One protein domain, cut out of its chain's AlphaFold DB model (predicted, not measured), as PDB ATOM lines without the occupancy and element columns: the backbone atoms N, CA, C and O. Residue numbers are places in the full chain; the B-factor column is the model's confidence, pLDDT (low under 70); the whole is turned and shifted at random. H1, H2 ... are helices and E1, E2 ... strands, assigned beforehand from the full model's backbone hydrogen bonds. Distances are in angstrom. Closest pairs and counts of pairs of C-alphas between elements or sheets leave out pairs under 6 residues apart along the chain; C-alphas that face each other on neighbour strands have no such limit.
ATOM      1  N   TYR A   2     112.035  95.593  82.386       70.81
ATOM      2  CA  TYR A   2     112.979  96.651  82.783       70.81
ATOM      3  C   TYR A   2     113.009  96.947  84.293       70.81
ATOM      4  O   TYR A   2     113.797  97.764  84.746       70.81
ATOM      5  N   TYR A   3     112.173  96.239  85.062       76.81
ATOM      6  CA  TYR A   3     112.062  96.316  86.525       76.81
ATOM      7  C   TYR A   3     112.003  94.911  87.158       76.81
ATOM      8  O   TYR A   3     111.042  94.575  87.863       76.81
ATOM      9  N   PRO A   4     112.942  94.002  86.834       71.31
ATOM     10  CA  PRO A   4     112.823  92.597  87.205       71.31
ATOM     11  C   PRO A   4     112.793  92.421  88.733       71.31
ATOM     12  O   PRO A   4     113.549  93.026  89.478       71.31
ATOM     13  N   GLY A   5     111.883  91.581  89.237       71.06
ATOM     14  CA  GLY A   5     111.835  91.216  90.661       71.06
ATOM     15  C   GLY A   5     111.197  92.241  91.612       71.06
ATOM     16  O   GLY A   5     110.788  91.849  92.709       71.06
ATOM     17  N   ASN A   6     110.993  93.499  91.205       82.31
ATOM     18  CA  ASN A   6     110.364  94.515  92.056       82.31
ATOM     19  C   ASN A   6     108.826  94.439  92.004       82.31
ATOM     20  O   ASN A   6     108.143  95.216  91.335       82.31
ATOM     21  N   LYS A   7     108.250  93.450  92.700       85.75
ATOM     22  CA  LYS A   7     106.786  93.263  92.770       85.75
ATOM     23  C   LYS A   7     106.067  94.458  93.398       85.75
ATOM     24  O   LYS A   7     104.940  94.752  93.014       85.75
ATOM     25  N   THR A   8     106.706  95.132  94.351       88.88
ATOM     26  CA  THR A   8     106.136  96.308  95.014       88.88
ATOM     27  C   THR A   8     105.956  97.451  94.024       88.88
ATOM     28  O   THR A   8     104.852  97.979  93.928       88.88
ATOM     29  N   LEU A   9     106.991  97.779  93.240       90.12
ATOM     30  CA  LEU A   9     106.922  98.811  92.204       90.12
ATOM     31  C   LEU A   9     105.843  98.494  91.165       90.12
ATOM     32  O   LEU A   9     104.985  99.330  90.908       90.12
ATOM     33  N   HIS A  10     105.812  97.262  90.647       89.00
ATOM     34  CA  HIS A  10     104.773  96.848  89.699       89.00
ATOM     35  C   HIS A  10     103.357  97.028  90.259       89.00
ATOM     36  O   HIS A  10     102.498  97.583  89.581       89.00
ATOM     37  N   ASN A  11     103.110  96.594  91.499       91.69
ATOM     38  CA  ASN A  11     101.796  96.740  92.123       91.69
ATOM     39  C   ASN A  11     101.419  98.213  92.326       91.69
ATOM     40  O   ASN A  11     100.264  98.569  92.117       91.69
ATOM     41  N   ARG A  12     102.375  99.071  92.707       94.69
ATOM     42  CA  ARG A  12     102.137 100.514  92.843       94.69
ATOM     43  C   ARG A  12     101.785 101.161  91.502       94.69
ATOM     44  O   ARG A  12     100.797 101.880  91.432       94.69
ATOM     45  N   VAL A  13     102.512 100.832  90.432       93.50
ATOM     46  CA  VAL A  13     102.222 101.318  89.071       93.50
ATOM     47  C   VAL A  13     100.839 100.860  88.594       93.50
ATOM     48  O   VAL A  13     100.080 101.661  88.057       93.50
ATOM     49  N   ILE A  14     100.472  99.593  88.824       92.88
ATOM     50  CA  ILE A  14      99.129  99.085  88.497       92.88
ATOM     51  C   ILE A  14      98.060  99.854  89.282       92.88
ATOM     52  O   ILE A  14      97.126 100.379  88.682       92.88
ATOM     53  N   ASN A  15      98.231  99.994  90.600       94.31
ATOM     54  CA  ASN A  15      97.293 100.729  91.450       94.31
ATOM     55  C   ASN A  15      97.155 102.200  91.030       94.31
ATOM     56  O   ASN A  15      96.059 102.757  91.116       94.31
ATOM     57  N   PHE A  16      98.245 102.828  90.579       95.38
ATOM     58  CA  PHE A  16      98.230 104.182  90.035       95.38
ATOM     59  C   PHE A  16      97.320 104.272  88.806       95.38
ATOM     60  O   PHE A  16      96.406 105.096  88.791       95.38
ATOM     61  N   TYR A  17      97.486 103.386  87.817       94.12
ATOM     62  CA  TYR A  17      96.635 103.382  86.622       94.12
ATOM     63  C   TYR A  17      95.178 103.006  86.918       94.12
ATOM     64  O   TYR A  17      94.270 103.643  86.387       94.12
ATOM     65  N   ASP A  18      94.934 102.035  87.798       92.81
ATOM     66  CA  ASP A  18      93.574 101.665  88.208       92.81
ATOM     67  C   ASP A  18      92.857 102.846  88.883       92.81
ATOM     68  O   ASP A  18      91.684 103.121  88.608       92.81
ATOM     69  N   SER A  19      93.570 103.597  89.726       92.00
ATOM     70  CA  SER A  19      93.041 104.790  90.403       92.00
ATOM     71  C   SER A  19      92.857 105.969  89.449       92.00
ATOM     72  O   SER A  19      91.897 106.722  89.583       92.00
ATOM     73  N   LEU A  20      93.733 106.118  88.452       90.44
ATOM     74  CA  LEU A  20      93.593 107.117  87.393       90.44
ATOM     75  C   LEU A  20      92.312 106.876  86.579       90.44
ATOM     76  O   LEU A  20      91.553 107.808  86.326       90.44
ATOM     77  N   MET A  21      92.034 105.618  86.225       87.69
ATOM     78  CA  MET A  21      90.844 105.228  85.456       87.69
ATOM     79  C   MET A  21      89.544 105.295  86.260       87.69
ATOM     80  O   MET A  21      88.468 105.466  85.685       87.69
ATOM     81  N   SER A  22      89.628 105.138  87.580       83.50
ATOM     82  CA  SER A  22      88.482 105.167  88.497       83.50
ATOM     83  C   SER A  22      88.384 106.456  89.309       83.50
ATOM     84  O   SER A  22      87.589 106.517  90.249       83.50
ATOM     85  N   CYS A  23      89.165 107.479  88.943       80.75
ATOM     86  CA  CYS A  23      89.258 108.742  89.661       80.75
ATOM     87  C   CYS A  23      87.846 109.276  89.940       80.75
ATOM     88  O   CYS A  23      87.076 109.512  89.003       80.75
ATOM     89  N   ALA A  24      87.492 109.422  91.226       74.00
ATOM     90  CA  ALA A  24      86.122 109.733  91.669       74.00
ATOM     91  C   ALA A  24      86.006 110.952  92.605       74.00
ATOM     92  O   ALA A  24      84.911 111.510  92.731       74.00
ATOM     93  N   ASP A  25      87.112 111.405  93.203       81.81
ATOM     94  CA  ASP A  25      87.155 112.611  94.033       81.81
ATOM     95  C   ASP A  25      88.527 113.325  94.044       81.81
ATOM     96  O   ASP A  25      89.534 112.852  93.509       81.81
ATOM     97  N   THR A  26      88.568 114.502  94.673       81.56
ATOM     98  CA  THR A  26      89.785 115.312  94.840       81.56
ATOM     99  C   THR A  26      90.860 114.628  95.675       81.56
ATOM    100  O   THR A  26      92.040 114.874  95.460       81.56
ATOM    101  N   SER A  27      90.477 113.762  96.616       86.31
ATOM    102  CA  SER A  27      91.439 113.004  97.421       86.31
ATOM    103  C   SER A  27      92.205 111.998  96.566       86.31
ATOM    104  O   SER A  27      93.404 111.812  96.756       86.31
ATOM    105  N   THR A  28      91.533 111.403  95.582       88.69
ATOM    106  CA  THR A  28      92.147 110.528  94.586       88.69
ATOM    107  C   THR A  28      93.115 111.312  93.709       88.69
ATOM    108  O   THR A  28      94.209 110.831  93.449       88.69
ATOM    109  N   VAL A  29      92.765 112.536  93.297       88.31
ATOM    110  CA  VAL A  29      93.674 113.416  92.538       88.31
ATOM    111  C   VAL A  29      94.934 113.751  93.338       88.31
ATOM    112  O   VAL A  29      96.035 113.616  92.810       88.31
ATOM    113  N   ASP A  30      94.791 114.161  94.600       87.88
ATOM    114  CA  ASP A  30      95.941 114.472  95.461       87.88
ATOM    115  C   ASP A  30      96.851 113.259  95.647       87.88
ATOM    116  O   ASP A  30      98.074 113.367  95.538       87.88
ATOM    117  N   TRP A  31      96.253 112.090  95.891       91.94
ATOM    118  CA  TRP A  31      96.999 110.845  95.991       91.94
ATOM    119  C   TRP A  31      97.714 110.509  94.679       91.94
ATOM    120  O   TRP A  31      98.897 110.196  94.721       91.94
ATOM    121  N   LEU A  32      97.040 110.625  93.528       92.56
ATOM    122  CA  LEU A  32      97.639 110.387  92.212       92.56
ATOM    123  C   LEU A  32      98.844 111.297  91.986       92.56
ATOM    124  O   LEU A  32      99.877 110.828  91.526       92.56
ATOM    125  N   PHE A  33      98.735 112.577  92.338       91.00
ATOM    126  CA  PHE A  33      99.822 113.536  92.171       91.00
ATOM    127  C   PHE A  33     101.052 113.154  93.005       91.00
ATOM    128  O   PHE A  33     102.174 113.127  92.500       91.00
ATOM    129  N   LYS A  34     100.837 112.807  94.278       91.31
ATOM    130  CA  LYS A  34     101.897 112.352  95.180       91.31
ATOM    131  C   LYS A  34     102.525 111.039  94.714       91.31
ATOM    132  O   LYS A  34     103.744 110.936  94.601       91.31
ATOM    133  N   GLU A  35     101.683 110.055  94.417       95.12
ATOM    134  CA  GLU A  35     102.099 108.726  93.985       95.12
ATOM    135  C   GLU A  35     102.893 108.793  92.680       95.12
ATOM    136  O   GLU A  35     103.897 108.103  92.550       95.12
ATOM    137  N   GLN A  36     102.498 109.652  91.735       94.44
ATOM    138  CA  GLN A  36     103.218 109.844  90.478       94.44
ATOM    139  C   GLN A  36     104.653 110.325  90.720       94.44
ATOM    140  O   GLN A  36     105.579 109.779  90.128       94.44
ATOM    141  N   GLY A  37     104.851 111.298  91.617       92.25
ATOM    142  CA  GLY A  37     106.187 111.779  91.980       92.25
ATOM    143  C   GLY A  37     107.053 110.695  92.629       92.25
ATOM    144  O   GLY A  37     108.208 110.513  92.250       92.25
ATOM    145  N   GLU A  38     106.490 109.925  93.564       93.31
ATOM    146  CA  GLU A  38     107.206 108.814  94.205       93.31
ATOM    147  C   GLU A  38     107.532 107.682  93.217       93.31
ATOM    148  O   GLU A  38     108.629 107.121  93.244       93.31
ATOM    149  N   LEU A  39     106.597 107.351  92.321       94.81
ATOM    150  CA  LEU A  39     106.793 106.353  91.275       94.81
ATOM    151  C   LEU A  39     107.870 106.779  90.283       94.81
ATOM    152  O   LEU A  39     108.698 105.947  89.938       94.81
ATOM    153  N   SER A  40     107.904 108.045  89.865       93.12
ATOM    154  CA  SER A  40     108.965 108.587  89.009       93.12
ATOM    155  C   SER A  40     110.355 108.342  89.597       93.12
ATOM    156  O   SER A  40     111.237 107.820  88.918       93.12
ATOM    157  N   MET A  41     110.530 108.606  90.892       90.31
ATOM    158  CA  MET A  41     111.804 108.378  91.575       90.31
ATOM    159  C   MET A  41     112.171 106.883  91.604       90.31
ATOM    160  O   MET A  41     113.262 106.497  91.193       90.31
ATOM    161  N   LEU A  42     111.223 106.015  91.977       91.12
ATOM    162  CA  LEU A  42     111.441 104.562  92.016       91.12
ATOM    163  C   LEU A  42     111.663 103.931  90.633       91.12
ATOM    164  O   LEU A  42     112.390 102.946  90.520       91.12
ATOM    165  N   LEU A  43     111.015 104.458  89.593       91.50
ATOM    166  CA  LEU A  43     111.197 104.026  88.206       91.50
ATOM    167  C   LEU A  43     112.559 104.457  87.656       91.50
ATOM    168  O   LEU A  43     113.091 103.756  86.798       91.50
ATOM    169  N   SER A  44     113.110 105.567  88.150       89.06
ATOM    170  CA  SER A  44     114.466 106.014  87.811       89.06
ATOM    171  C   SER A  44     115.517 105.134  88.492       89.06
ATOM    172  O   SER A  44     116.415 104.613  87.840       89.06
ATOM    173  N   GLU A  45     115.367 104.891  89.798       85.88
ATOM    174  CA  GLU A  45     116.318 104.102  90.601       85.88
ATOM    175  C   GLU A  45     116.264 102.591  90.318       85.88
ATOM    176  O   GLU A  45     117.257 101.884  90.464       85.88
ATOM    177  N   GLY A  46     115.086 102.067  89.970       84.94
ATOM    178  CA  GLY A  46     114.849 100.630  89.826       84.94
ATOM    179  C   GLY A  46     115.080 100.071  88.424       84.94
ATOM    180  O   GLY A  46     114.784  98.895  88.202       84.94
ATOM    181  N   PHE A  47     115.510 100.899  87.470       86.50
ATOM    182  CA  PHE A  47     115.682 100.497  86.078       86.50
ATOM    183  C   PHE A  47     116.938  99.636  85.896       86.50
ATOM    184  O   PHE A  47     118.046 100.050  86.229       86.50
ATOM    185  N   GLU A  48     116.774  98.445  85.315       83.69
ATOM    186  CA  GLU A  48     117.876  97.505  85.091       83.69
ATOM    187  C   GLU A  48     117.874  96.939  83.663       83.69
ATOM    188  O   GLU A  48     116.850  96.484  83.140       83.69
ATOM    189  N   ILE A  49     119.066  96.888  83.061       83.25
ATOM    190  CA  ILE A  49     119.333  96.231  81.780       83.25
ATOM    191  C   ILE A  49     120.303  95.077  82.017       83.25
ATOM    192  O   ILE A  49     121.420  95.263  82.492       83.25
ATOM    193  N   ASN A  50     119.885  93.867  81.649       84.00
ATOM    194  CA  ASN A  50     120.704  92.660  81.781       84.00
ATOM    195  C   ASN A  50     121.609  92.451  80.554       84.00
ATOM    196  O   ASN A  50     121.638  91.374  79.964       84.00
ATOM    197  N   GLU A  51     122.316  93.503  80.155       82.69
ATOM    198  CA  GLU A  51     123.304  93.487  79.079       82.69
ATOM    199  C   GLU A  51     124.611  94.089  79.588       82.69
ATOM    200  O   GLU A  51     124.638  94.878  80.531       82.69
ATOM    201  N   LYS A  52     125.727  93.712  78.966       80.44
ATOM    202  CA  LYS A  52     127.033  94.237  79.364       80.44
ATOM    203  C   LYS A  52     127.150  95.711  78.966       80.44
ATOM    204  O   LYS A  52     127.145  96.008  77.770       80.44
ATOM    205  N   GLU A  53     127.340  96.586  79.949       80.69
ATOM    206  CA  GLU A  53     127.584  98.021  79.755       80.69
ATOM    207  C   GLU A  53     128.676  98.292  78.701       80.69
ATOM    208  O   GLU A  53     129.678  97.569  78.606       80.69
ATOM    209  N   GLY A  54     128.448  99.304  77.859       75.50
ATOM    210  CA  GLY A  54     129.337  99.685  76.756       75.50
ATOM    211  C   GLY A  54     129.294  98.766  75.527       75.50
ATOM    212  O   GLY A  54     130.068  98.957  74.589       75.50
ATOM    213  N   SER A  55     128.422  97.751  75.502       78.81
ATOM    214  CA  SER A  55     128.192  96.929  74.308       78.81
ATOM    215  C   SER A  55     127.100  97.508  73.402       78.81
ATOM    216  O   SER A  55     126.190  98.192  73.862       78.81
ATOM    217  N   GLN A  56     127.132  97.162  72.110       83.38
ATOM    218  CA  GLN A  56     126.049  97.521  71.183       83.38
ATOM    219  C   GLN A  56     124.690  96.979  71.650       83.38
ATOM    220  O   GLN A  56     123.676  97.651  71.501       83.38
ATOM    221  N   ASN A  57     124.667  95.777  72.234       85.12
ATOM    222  CA  ASN A  57     123.440  95.170  72.749       85.12
ATOM    223  C   ASN A  57     122.870  95.951  73.935       85.12
ATOM    224  O   ASN A  57     121.659  96.090  74.030       85.12
ATOM    225  N   PHE A  58     123.731  96.482  74.804       84.69
ATOM    226  CA  PHE A  58     123.315  97.328  75.918       84.69
ATOM    227  C   PHE A  58     122.664  98.623  75.431       84.69
ATOM    228  O   PHE A  58     121.559  98.933  75.862       84.69
ATOM    229  N   ASN A  59     123.282  99.312  74.467       82.56
ATOM    230  CA  ASN A  59     122.707 100.530  73.885       82.56
ATOM    231  C   ASN A  59     121.367 100.245  73.190       82.56
ATOM    232  O   ASN A  59     120.381 100.920  73.462       82.56
ATOM    233  N   ASN A  60     121.301  99.183  72.377       86.25
ATOM    234  CA  ASN A  60     120.051  98.770  71.736       86.25
ATOM    235  C   ASN A  60     118.963  98.443  72.775       86.25
ATOM    236  O   ASN A  60     117.810  98.814  72.592       86.25
ATOM    237  N   ALA A  61     119.321  97.764  73.870       86.62
ATOM    238  CA  ALA A  61     118.378  97.414  74.924       86.62
ATOM    239  C   ALA A  61     117.859  98.648  75.680       86.62
ATOM    240  O   ALA A  61     116.689  98.662  76.056       86.62
ATOM    241  N   ILE A  62     118.691  99.680  75.878       86.19
ATOM    242  CA  ILE A  62     118.266 100.970  76.445       86.19
ATOM    243  C   ILE A  62     117.300 101.685  75.495       86.19
ATOM    244  O   ILE A  62     116.228 102.097  75.934       86.19
ATOM    245  N   ASP A  63     117.628 101.778  74.203       86.81
ATOM    246  CA  ASP A  63     116.770 102.425  73.200       86.81
ATOM    247  C   ASP A  63     115.403 101.725  73.078       86.81
ATOM    248  O   ASP A  63     114.346 102.371  73.013       86.81
ATOM    249  N   GLU A  64     115.409 100.388  73.077       89.50
ATOM    250  CA  GLU A  64     114.198  99.565  73.096       89.50
ATOM    251  C   GLU A  64     113.381  99.814  74.369       89.50
ATOM    252  O   GLU A  64     112.170 100.038  74.281       89.50
ATOM    253  N   ALA A  65     114.036  99.853  75.534       88.44
ATOM    254  CA  ALA A  65     113.384 100.120  76.811       88.44
ATOM    255  C   ALA A  65     112.720 101.487  76.848       88.44
ATOM    256  O   ALA A  65     111.542 101.599  77.181       88.44
ATOM    257  N   TYR A  66     113.465 102.521  76.468       89.75
ATOM    258  CA  TYR A  66     112.978 103.886  76.378       89.75
ATOM    259  C   TYR A  66     111.736 103.966  75.482       89.75
ATOM    260  O   TYR A  66     110.719 104.553  75.865       89.75
ATOM    261  N   THR A  67     111.787 103.319  74.314       90.25
ATOM    262  CA  THR A  67     110.674 103.297  73.361       90.25
ATOM    263  C   THR A  67     109.457 102.562  73.927       90.25
ATOM    264  O   THR A  67     108.332 103.055  73.821       90.25
ATOM    265  N   GLU A  68     109.642 101.388  74.532       91.38
ATOM    266  CA  GLU A  68     108.545 100.607  75.111       91.38
ATOM    267  C   GLU A  68     107.899 101.338  76.296       91.38
ATOM    268  O   GLU A  68     106.673 101.490  76.339       91.38
ATOM    269  N   LEU A  69     108.707 101.845  77.229       91.88
ATOM    270  CA  LEU A  69     108.238 102.531  78.433       91.88
ATOM    271  C   LEU A  69     107.512 103.837  78.092       91.88
ATOM    272  O   LEU A  69     106.390 104.040  78.550       91.88
ATOM    273  N   SER A  70     108.052 104.659  77.188       89.81
ATOM    274  CA  SER A  70     107.396 105.905  76.743       89.81
ATOM    275  C   SER A  70     106.043 105.662  76.052       89.81
ATOM    276  O   SER A  70     105.118 106.489  76.087       89.81
ATOM    277  N   ASN A  71     105.888 104.500  75.413       89.44
ATOM    278  CA  ASN A  71     104.639 104.114  74.768       89.44
ATOM    279  C   ASN A  71     103.610 103.547  75.749       89.44
ATOM    280  O   ASN A  71     102.417 103.805  75.578       89.44
ATOM    281  N   THR A  72     104.057 102.804  76.757       89.06
ATOM    282  CA  THR A  72     103.182 102.034  77.654       89.06
ATOM    283  C   THR A  72     102.866 102.745  78.966       89.06
ATOM    284  O   THR A  72     101.762 102.584  79.481       89.06
ATOM    285  N   MET A  73     103.779 103.565  79.490       91.44
ATOM    286  CA  MET A  73     103.644 104.219  80.791       91.44
ATOM    287  C   MET A  73     103.254 105.697  80.659       91.44
ATOM    288  O   MET A  73     104.050 106.607  80.885       91.44
ATOM    289  N   LYS A  74     101.999 105.956  80.272       90.50
ATOM    290  CA  LYS A  74     101.480 107.329  80.148       90.50
ATOM    291  C   LYS A  74     101.419 108.034  81.504       90.50
ATOM    292  O   LYS A  74     100.987 107.466  82.493       90.50
ATOM    293  N   GLY A  75     101.806 109.309  81.538       91.44
ATOM    294  CA  GLY A  75     101.979 110.044  82.797       91.44
ATOM    295  C   GLY A  75     103.402 109.984  83.351       91.44
ATOM    296  O   GLY A  75     103.674 110.608  84.366       91.44
ATOM    297  N   PHE A  76     104.326 109.317  82.671       94.56
ATOM    298  CA  PHE A  76     105.748 109.384  82.976       94.56
ATOM    299  C   PHE A  76     106.494 109.837  81.725       94.56
ATOM    300  O   PHE A  76     106.161 109.419  80.613       94.56
ATOM    301  N   GLU A  77     107.460 110.729  81.904       92.81
ATOM    302  CA  GLU A  77     108.390 111.131  80.859       92.81
ATOM    303  C   GLU A  77     109.746 110.515  81.149       92.81
ATOM    304  O   GLU A  77     110.280 110.664  82.244       92.81
ATOM    305  N   PHE A  78     110.269 109.785  80.174       91.06
ATOM    306  CA  PHE A  78     111.532 109.079  80.291       91.06
ATOM    307  C   PHE A  78     112.599 109.884  79.558       91.06
ATOM    308  O   PHE A  78     112.346 110.404  78.475       91.06
ATOM    309  N   HIS A  79     113.792 109.977  80.125       87.31
ATOM    310  CA  HIS A  79     114.953 110.580  79.486       87.31
ATOM    311  C   HIS A  79     116.115 109.615  79.622       87.31
ATOM    312  O   HIS A  79     116.452 109.175  80.718       87.31
ATOM    313  N   MET A  80     116.726 109.267  78.493       83.06
ATOM    314  CA  MET A  80     117.949 108.478  78.520       83.06
ATOM    315  C   MET A  80     119.065 109.352  79.070       83.06
ATOM    316  O   MET A  80     119.335 110.432  78.537       83.06
ATOM    317  N   ASN A  81     119.719 108.877  80.122       70.62
ATOM    318  CA  ASN A  81     120.863 109.566  80.683       70.62
ATOM    319  C   ASN A  81     122.099 109.222  79.841       70.62
ATOM    320  O   ASN A  81     122.928 108.387  80.200       70.62
ATOM    321  N   THR A  82     122.191 109.810  78.649       54.22
ATOM    322  CA  THR A  82     123.318 109.589  77.740       54.22
ATOM    323  C   THR A  82     124.497 110.463  78.159       54.22
ATOM    324  O   THR A  82     124.860 111.411  77.465       54.22
ATOM    325  N   HIS A  83     125.172 110.117  79.256       48.50
ATOM    326  CA  HIS A  83     126.569 110.523  79.459       48.50
ATOM    327  C   HIS A  83     127.520 109.708  78.549       48.50
ATOM    328  O   HIS A  83     128.604 109.318  78.966       48.50
ATOM    329  N   SER A  84     127.126 109.424  77.300       41.38
ATOM    330  CA  SER A  84     127.932 108.639  76.351       41.38
ATOM    331  C   SER A  84     128.667 109.467  75.296       41.38
ATOM    332  O   SER A  84     129.525 108.911  74.621       41.38
ATOM    333  N   ASP A  85     128.395 110.772  75.174       32.84
ATOM    334  CA  ASP A  85     129.032 111.618  74.143       32.84
ATOM    335  C   ASP A  85     130.048 112.621  74.718       32.84
ATOM    336  O   ASP A  85     130.662 113.408  73.996       32.84
ATOM    337  N   ALA A  86     130.281 112.562  76.027       34.22
ATOM    338  CA  ALA A  86     131.361 113.270  76.687       34.22
ATOM    339  C   ALA A  86     132.646 112.430  76.621       34.22
ATOM    340  O   ALA A  86     132.949 111.643  77.517       34.22
ATOM    341  N   GLU A  87     133.454 112.653  75.581       40.72
ATOM    342  CA  GLU A  87     134.911 112.620  75.734       40.72
ATOM    343  C   GLU A  87     135.295 113.588  76.872       40.72
ATOM    344  O   GLU A  87     135.601 114.753  76.628       40.72
ATOM    345  N   ILE A  88     135.213 113.163  78.134       38.78
ATOM    346  CA  ILE A  88     135.606 113.988  79.280       38.78
ATOM    347  C   ILE A  88     136.470 113.148  80.217       38.78
ATOM    348  O   ILE A  88     136.001 112.319  80.991       38.78
ATOM    349  N   ASP A  89     137.772 113.375  80.060       34.56
ATOM    350  CA  ASP A  89     138.831 113.322  81.066       34.56
ATOM    351  C   ASP A  89     138.418 112.799  82.456       34.56
ATOM    352  O   ASP A  89     138.132 113.542  83.390       34.56
ATOM    353  N   GLY A  90     138.475 111.477  82.604       34.69
ATOM    354  CA  GLY A  90     139.243 110.826  83.666       34.69
ATOM    355  C   GLY A  90     138.849 111.020  85.133       34.69
ATOM    356  O   GLY A  90     139.555 110.460  85.969       34.69
ATOM    357  N   GLN A  91     137.789 111.749  85.488       37.28
ATOM    358  CA  GLN A  91     137.365 111.907  86.885       37.28
ATOM    359  C   GLN A  91     135.852 112.064  87.034       37.28
ATOM    360  O   GLN A  91     135.355 113.169  87.211       37.28
ATOM    361  N   TYR A  92     135.131 110.946  87.075       39.84
ATOM    362  CA  TYR A  92     133.906 110.878  87.869       39.84
ATOM    363  C   TYR A  92     133.934 109.623  88.736       39.84
ATOM    364  O   TYR A  92     134.067 108.497  88.260       39.84
ATOM    365  N   GLU A  93     133.884 109.858  90.045       36.00
ATOM    366  CA  GLU A  93     133.708 108.838  91.065       36.00
ATOM    367  C   GLU A  93     132.359 108.142  90.853       36.00
ATOM    368  O   GLU A  93     131.330 108.806  90.807       36.00
ATOM    369  N   ASN A  94     132.410 106.817  90.692       34.94
ATOM    370  CA  ASN A  94     131.481 105.749  91.102       34.94
ATOM    371  C   ASN A  94     130.110 106.110  91.739       34.94
ATOM    372  O   ASN A  94     129.687 105.471  92.703       34.94
ATOM    373  N   ASN A  95     129.368 107.066  91.197       39.75
ATOM    374  CA  ASN A  95     127.943 107.195  91.450       39.75
ATOM    375  C   ASN A  95     127.241 106.308  90.427       39.75
ATOM    376  O   ASN A  95     127.470 106.456  89.229       39.75
ATOM    377  N   SER A  96     126.428 105.364  90.895       46.16
ATOM    378  CA  SER A  96     125.528 104.581  90.051       46.16
ATOM    379  C   SER A  96     124.655 105.546  89.249       46.16
ATOM    380  O   SER A  96     123.687 106.088  89.781       46.16
ATOM    381  N   GLN A  97     125.045 105.840  88.011       56.06
ATOM    382  CA  GLN A  97     124.259 106.695  87.137       56.06
ATOM    383  C   GLN A  97     122.994 105.922  86.775       56.06
ATOM    384  O   GLN A  97     123.068 104.816  86.235       56.06
ATOM    385  N   ASN A  98     121.833 106.485  87.109       65.44
ATOM    386  CA  ASN A  98     120.565 105.968  86.617       65.44
ATOM    387  C   ASN A  98     120.608 106.050  85.088       65.44
ATOM    388  O   ASN A  98     120.817 107.124  84.531       65.44
ATOM    389  N   LEU A  99     120.440 104.915  84.407       78.25
ATOM    390  CA  LEU A  99     120.479 104.855  82.939       78.25
ATOM    391  C   LEU A  99     119.285 105.585  82.301       78.25
ATOM    392  O   LEU A  99     119.325 105.961  81.128       78.25
ATOM    393  N   LEU A 100     118.219 105.765  83.079       84.31
ATOM    394  CA  LEU A 100     116.965 106.363  82.669       84.31
ATOM    395  C   LEU A 100     116.453 107.263  83.794       84.31
ATOM    396  O   LEU A 100     116.184 106.783  84.895       84.31
ATOM    397  N   ASP A 101     116.293 108.547  83.503       87.75
ATOM    398  CA  ASP A 101     115.624 109.486  84.395       87.75
ATOM    399  C   ASP A 101     114.135 109.514  84.054       87.75
ATOM    400  O   ASP A 101     113.746 109.559  82.883       87.75
ATOM    401  N   VAL A 102     113.285 109.461  85.076       90.75
ATOM    402  CA  VAL A 102     111.831 109.415  84.921       90.75
ATOM    403  C   VAL A 102     111.211 110.582  85.669       90.75
ATOM    404  O   VAL A 102     111.289 110.663  86.892       90.75
ATOM    405  N   PHE A 103     110.520 111.456  84.944       92.44
ATOM    406  CA  PHE A 103     109.823 112.615  85.496       92.44
ATOM    407  C   PHE A 103     108.306 112.417  85.445       92.44
ATOM    408  O   PHE A 103     107.790 111.753  84.539       92.44
ATOM    409  N   PRO A 104     107.550 112.966  86.408       93.62
ATOM    410  CA  PRO A 104     106.104 112.843  86.395       93.62
ATOM    411  C   PRO A 104     105.521 113.815  85.362       93.62
ATOM    412  O   PRO A 104     105.798 115.018  85.381       93.62
ATOM    413  N   ASN A 105     104.684 113.291  84.466       93.88
ATOM    414  CA  ASN A 105     103.912 114.077  83.510       93.88
ATOM    415  C   ASN A 105     102.474 114.231  84.021       93.88
ATOM    416  O   ASN A 105     101.619 113.347  83.895       93.88
ATOM    417  N   MET A 106     102.221 115.385  84.620       90.44
ATOM    418  CA  MET A 106     101.002 115.726  85.343       90.44
ATOM    419  C   MET A 106      99.808 115.985  84.409       90.44
ATOM    420  O   MET A 106      98.664 115.951  84.864       90.44
ATOM    421  N   GLN A 107     100.042 116.187  83.101       90.62
ATOM    422  CA  GLN A 107      98.972 116.392  82.115       90.62
ATOM    423  C   GLN A 107      98.017 115.195  82.065       90.62
ATOM    424  O   GLN A 107      96.807 115.377  81.990       90.62
ATOM    425  N   THR A 108      98.542 113.974  82.198       89.75
ATOM    426  CA  THR A 108      97.730 112.751  82.188       89.75
ATOM    427  C   THR A 108      96.673 112.749  83.295       89.75
ATOM    428  O   THR A 108      95.548 112.308  83.057       89.75
ATOM    429  N   ILE A 109      97.005 113.247  84.493       89.88
ATOM    430  CA  ILE A 109      96.058 113.320  85.616       89.88
ATOM    431  C   ILE A 109      94.958 114.341  85.301       89.88
ATOM    432  O   ILE A 109      93.780 114.043  85.498       89.88
ATOM    433  N   LEU A 110      95.323 115.509  84.765       88.19
ATOM    434  CA  LEU A 110      94.365 116.539  84.352       88.19
ATOM    435  C   LEU A 110      93.416 116.031  83.250       88.19
ATOM    436  O   LEU A 110      92.200 116.172  83.376       88.19
ATOM    437  N   ASP A 111      93.950 115.381  82.213       86.88
ATOM    438  CA  ASP A 111      93.173 114.846  81.087       86.88
ATOM    439  C   ASP A 111      92.135 113.810  81.541       86.88
ATOM    440  O   ASP A 111      90.995 113.809  81.072       86.88
ATOM    441  N   HIS A 112      92.509 112.931  82.475       84.50
ATOM    442  CA  HIS A 112      91.577 111.943  83.023       84.50
ATOM    443  C   HIS A 112      90.547 112.594  83.934       84.50
ATOM    444  O   HIS A 112      89.364 112.269  83.839       84.50
ATOM    445  N   ALA A 113      90.961 113.563  84.751       80.56
ATOM    446  CA  ALA A 113      90.039 114.275  85.613       80.56
ATOM    447  C   ALA A 113      88.971 115.045  84.814       80.56
ATOM    448  O   ALA A 113      87.812 115.038  85.216       80.56
ATOM    449  N   HIS A 114      89.297 115.615  83.647       77.25
ATOM    450  CA  HIS A 114      88.309 116.262  82.767       77.25
ATOM    451  C   HIS A 114      87.193 115.328  82.282       77.25
ATOM    452  O   HIS A 114      86.076 115.780  82.025       77.25
ATOM    453  N   ASN A 115      87.473 114.029  82.169       74.88
ATOM    454  CA  ASN A 115      86.477 113.031  81.788       74.88
ATOM    455  C   ASN A 115      85.605 112.585  82.975       74.88
ATOM    456  O   ASN A 115      84.590 111.908  82.780       74.88
ATOM    457  N   CYS A 116      85.952 112.993  84.197       68.12
ATOM    458  CA  CYS A 116      85.166 112.735  85.391       68.12
ATOM    459  C   CYS A 116      84.071 113.801  85.556       68.12
ATOM    460  O   CYS A 116      84.291 115.009  85.475       68.12
ATOM    461  N   SER A 117      82.842 113.363  85.817       59.97
ATOM    462  CA  SER A 117      81.656 114.223  85.879       59.97
ATOM    463  C   SER A 117      81.551 115.021  87.191       59.97
ATOM    464  O   SER A 117      80.621 114.796  87.971       59.97
ATOM    465  N   TRP A 118      82.499 115.919  87.494       63.12
ATOM    466  CA  TRP A 118      82.526 116.633  88.782       63.12
ATOM    467  C   TRP A 118      82.309 118.141  88.688       63.12
ATOM    468  O   TRP A 118      82.832 118.838  87.826       63.12
ATOM    469  N   ARG A 119      81.629 118.668  89.714       55.84
ATOM    470  CA  ARG A 119      81.467 120.109  89.981       55.84
ATOM    471  C   ARG A 119      82.760 120.811  90.434       55.84
ATOM    472  O   ARG A 119      82.735 122.016  90.654       55.84
TER     473      ARG A 119
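AT A GLANCE: This is residues 2 to 119 of the 250 residues of an uncharacterized protein of Cryomorphaceae bacterium (UniProt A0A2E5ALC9). In a loose rod, the short strand hairpin E1 and E2 lies between H2, which packs on E2, and H3, which packs on E1. H1 folds back on H2, H4 packs on H2 near one end of the rod, and residues 85 to 95 stick out at the other. The printed part has 118 residues, four named helices and two antiparallel strands, in the order H1 H2 H3 E1 E2 H4, mostly helix; radius of gyration of the C-alphas 16.9 A, spans 58 by 26 by 21 A.

HOW THE PARTS SIT: E1, residues 76 to 80, and E2, residues 100 to 104, have N 79 and O 101 within hydrogen-bond range, 2.8 A. The closest C-alphas of E2 and H2, residues 26 to 45, are Asp 101 and Ser 44, 5.0 A; of E1 and H3, residues 56 to 72, Phe 78 and Ser 70, 6.3 A. H1, residues 7 to 21, touches H2 in a helical hairpin, closest C-alphas Phe 16 and Leu 32, 6.6 A. H4, residues 107 to 114, touches H2 residues 29 to 33 alone, closest C-alphas Ile 109 and Val 29, 7.3 A. In H1, H2, H3 and H4 every O i to N i+4 pair is within hydrogen-bond range.

IN THESE COORDINATES: H2 measures 29.1 A, H3 24.2 A. H1 begins at C-alpha 7 (106.786, 93.263, 92.770); H4 ends at C-alpha 114 (88.309, 116.262, 82.767).

THE WHOLE: The printed part has no cut. The E1 to E2 link is long; pLDDT is under 70 at residues 82 to 98 and 116 to 119.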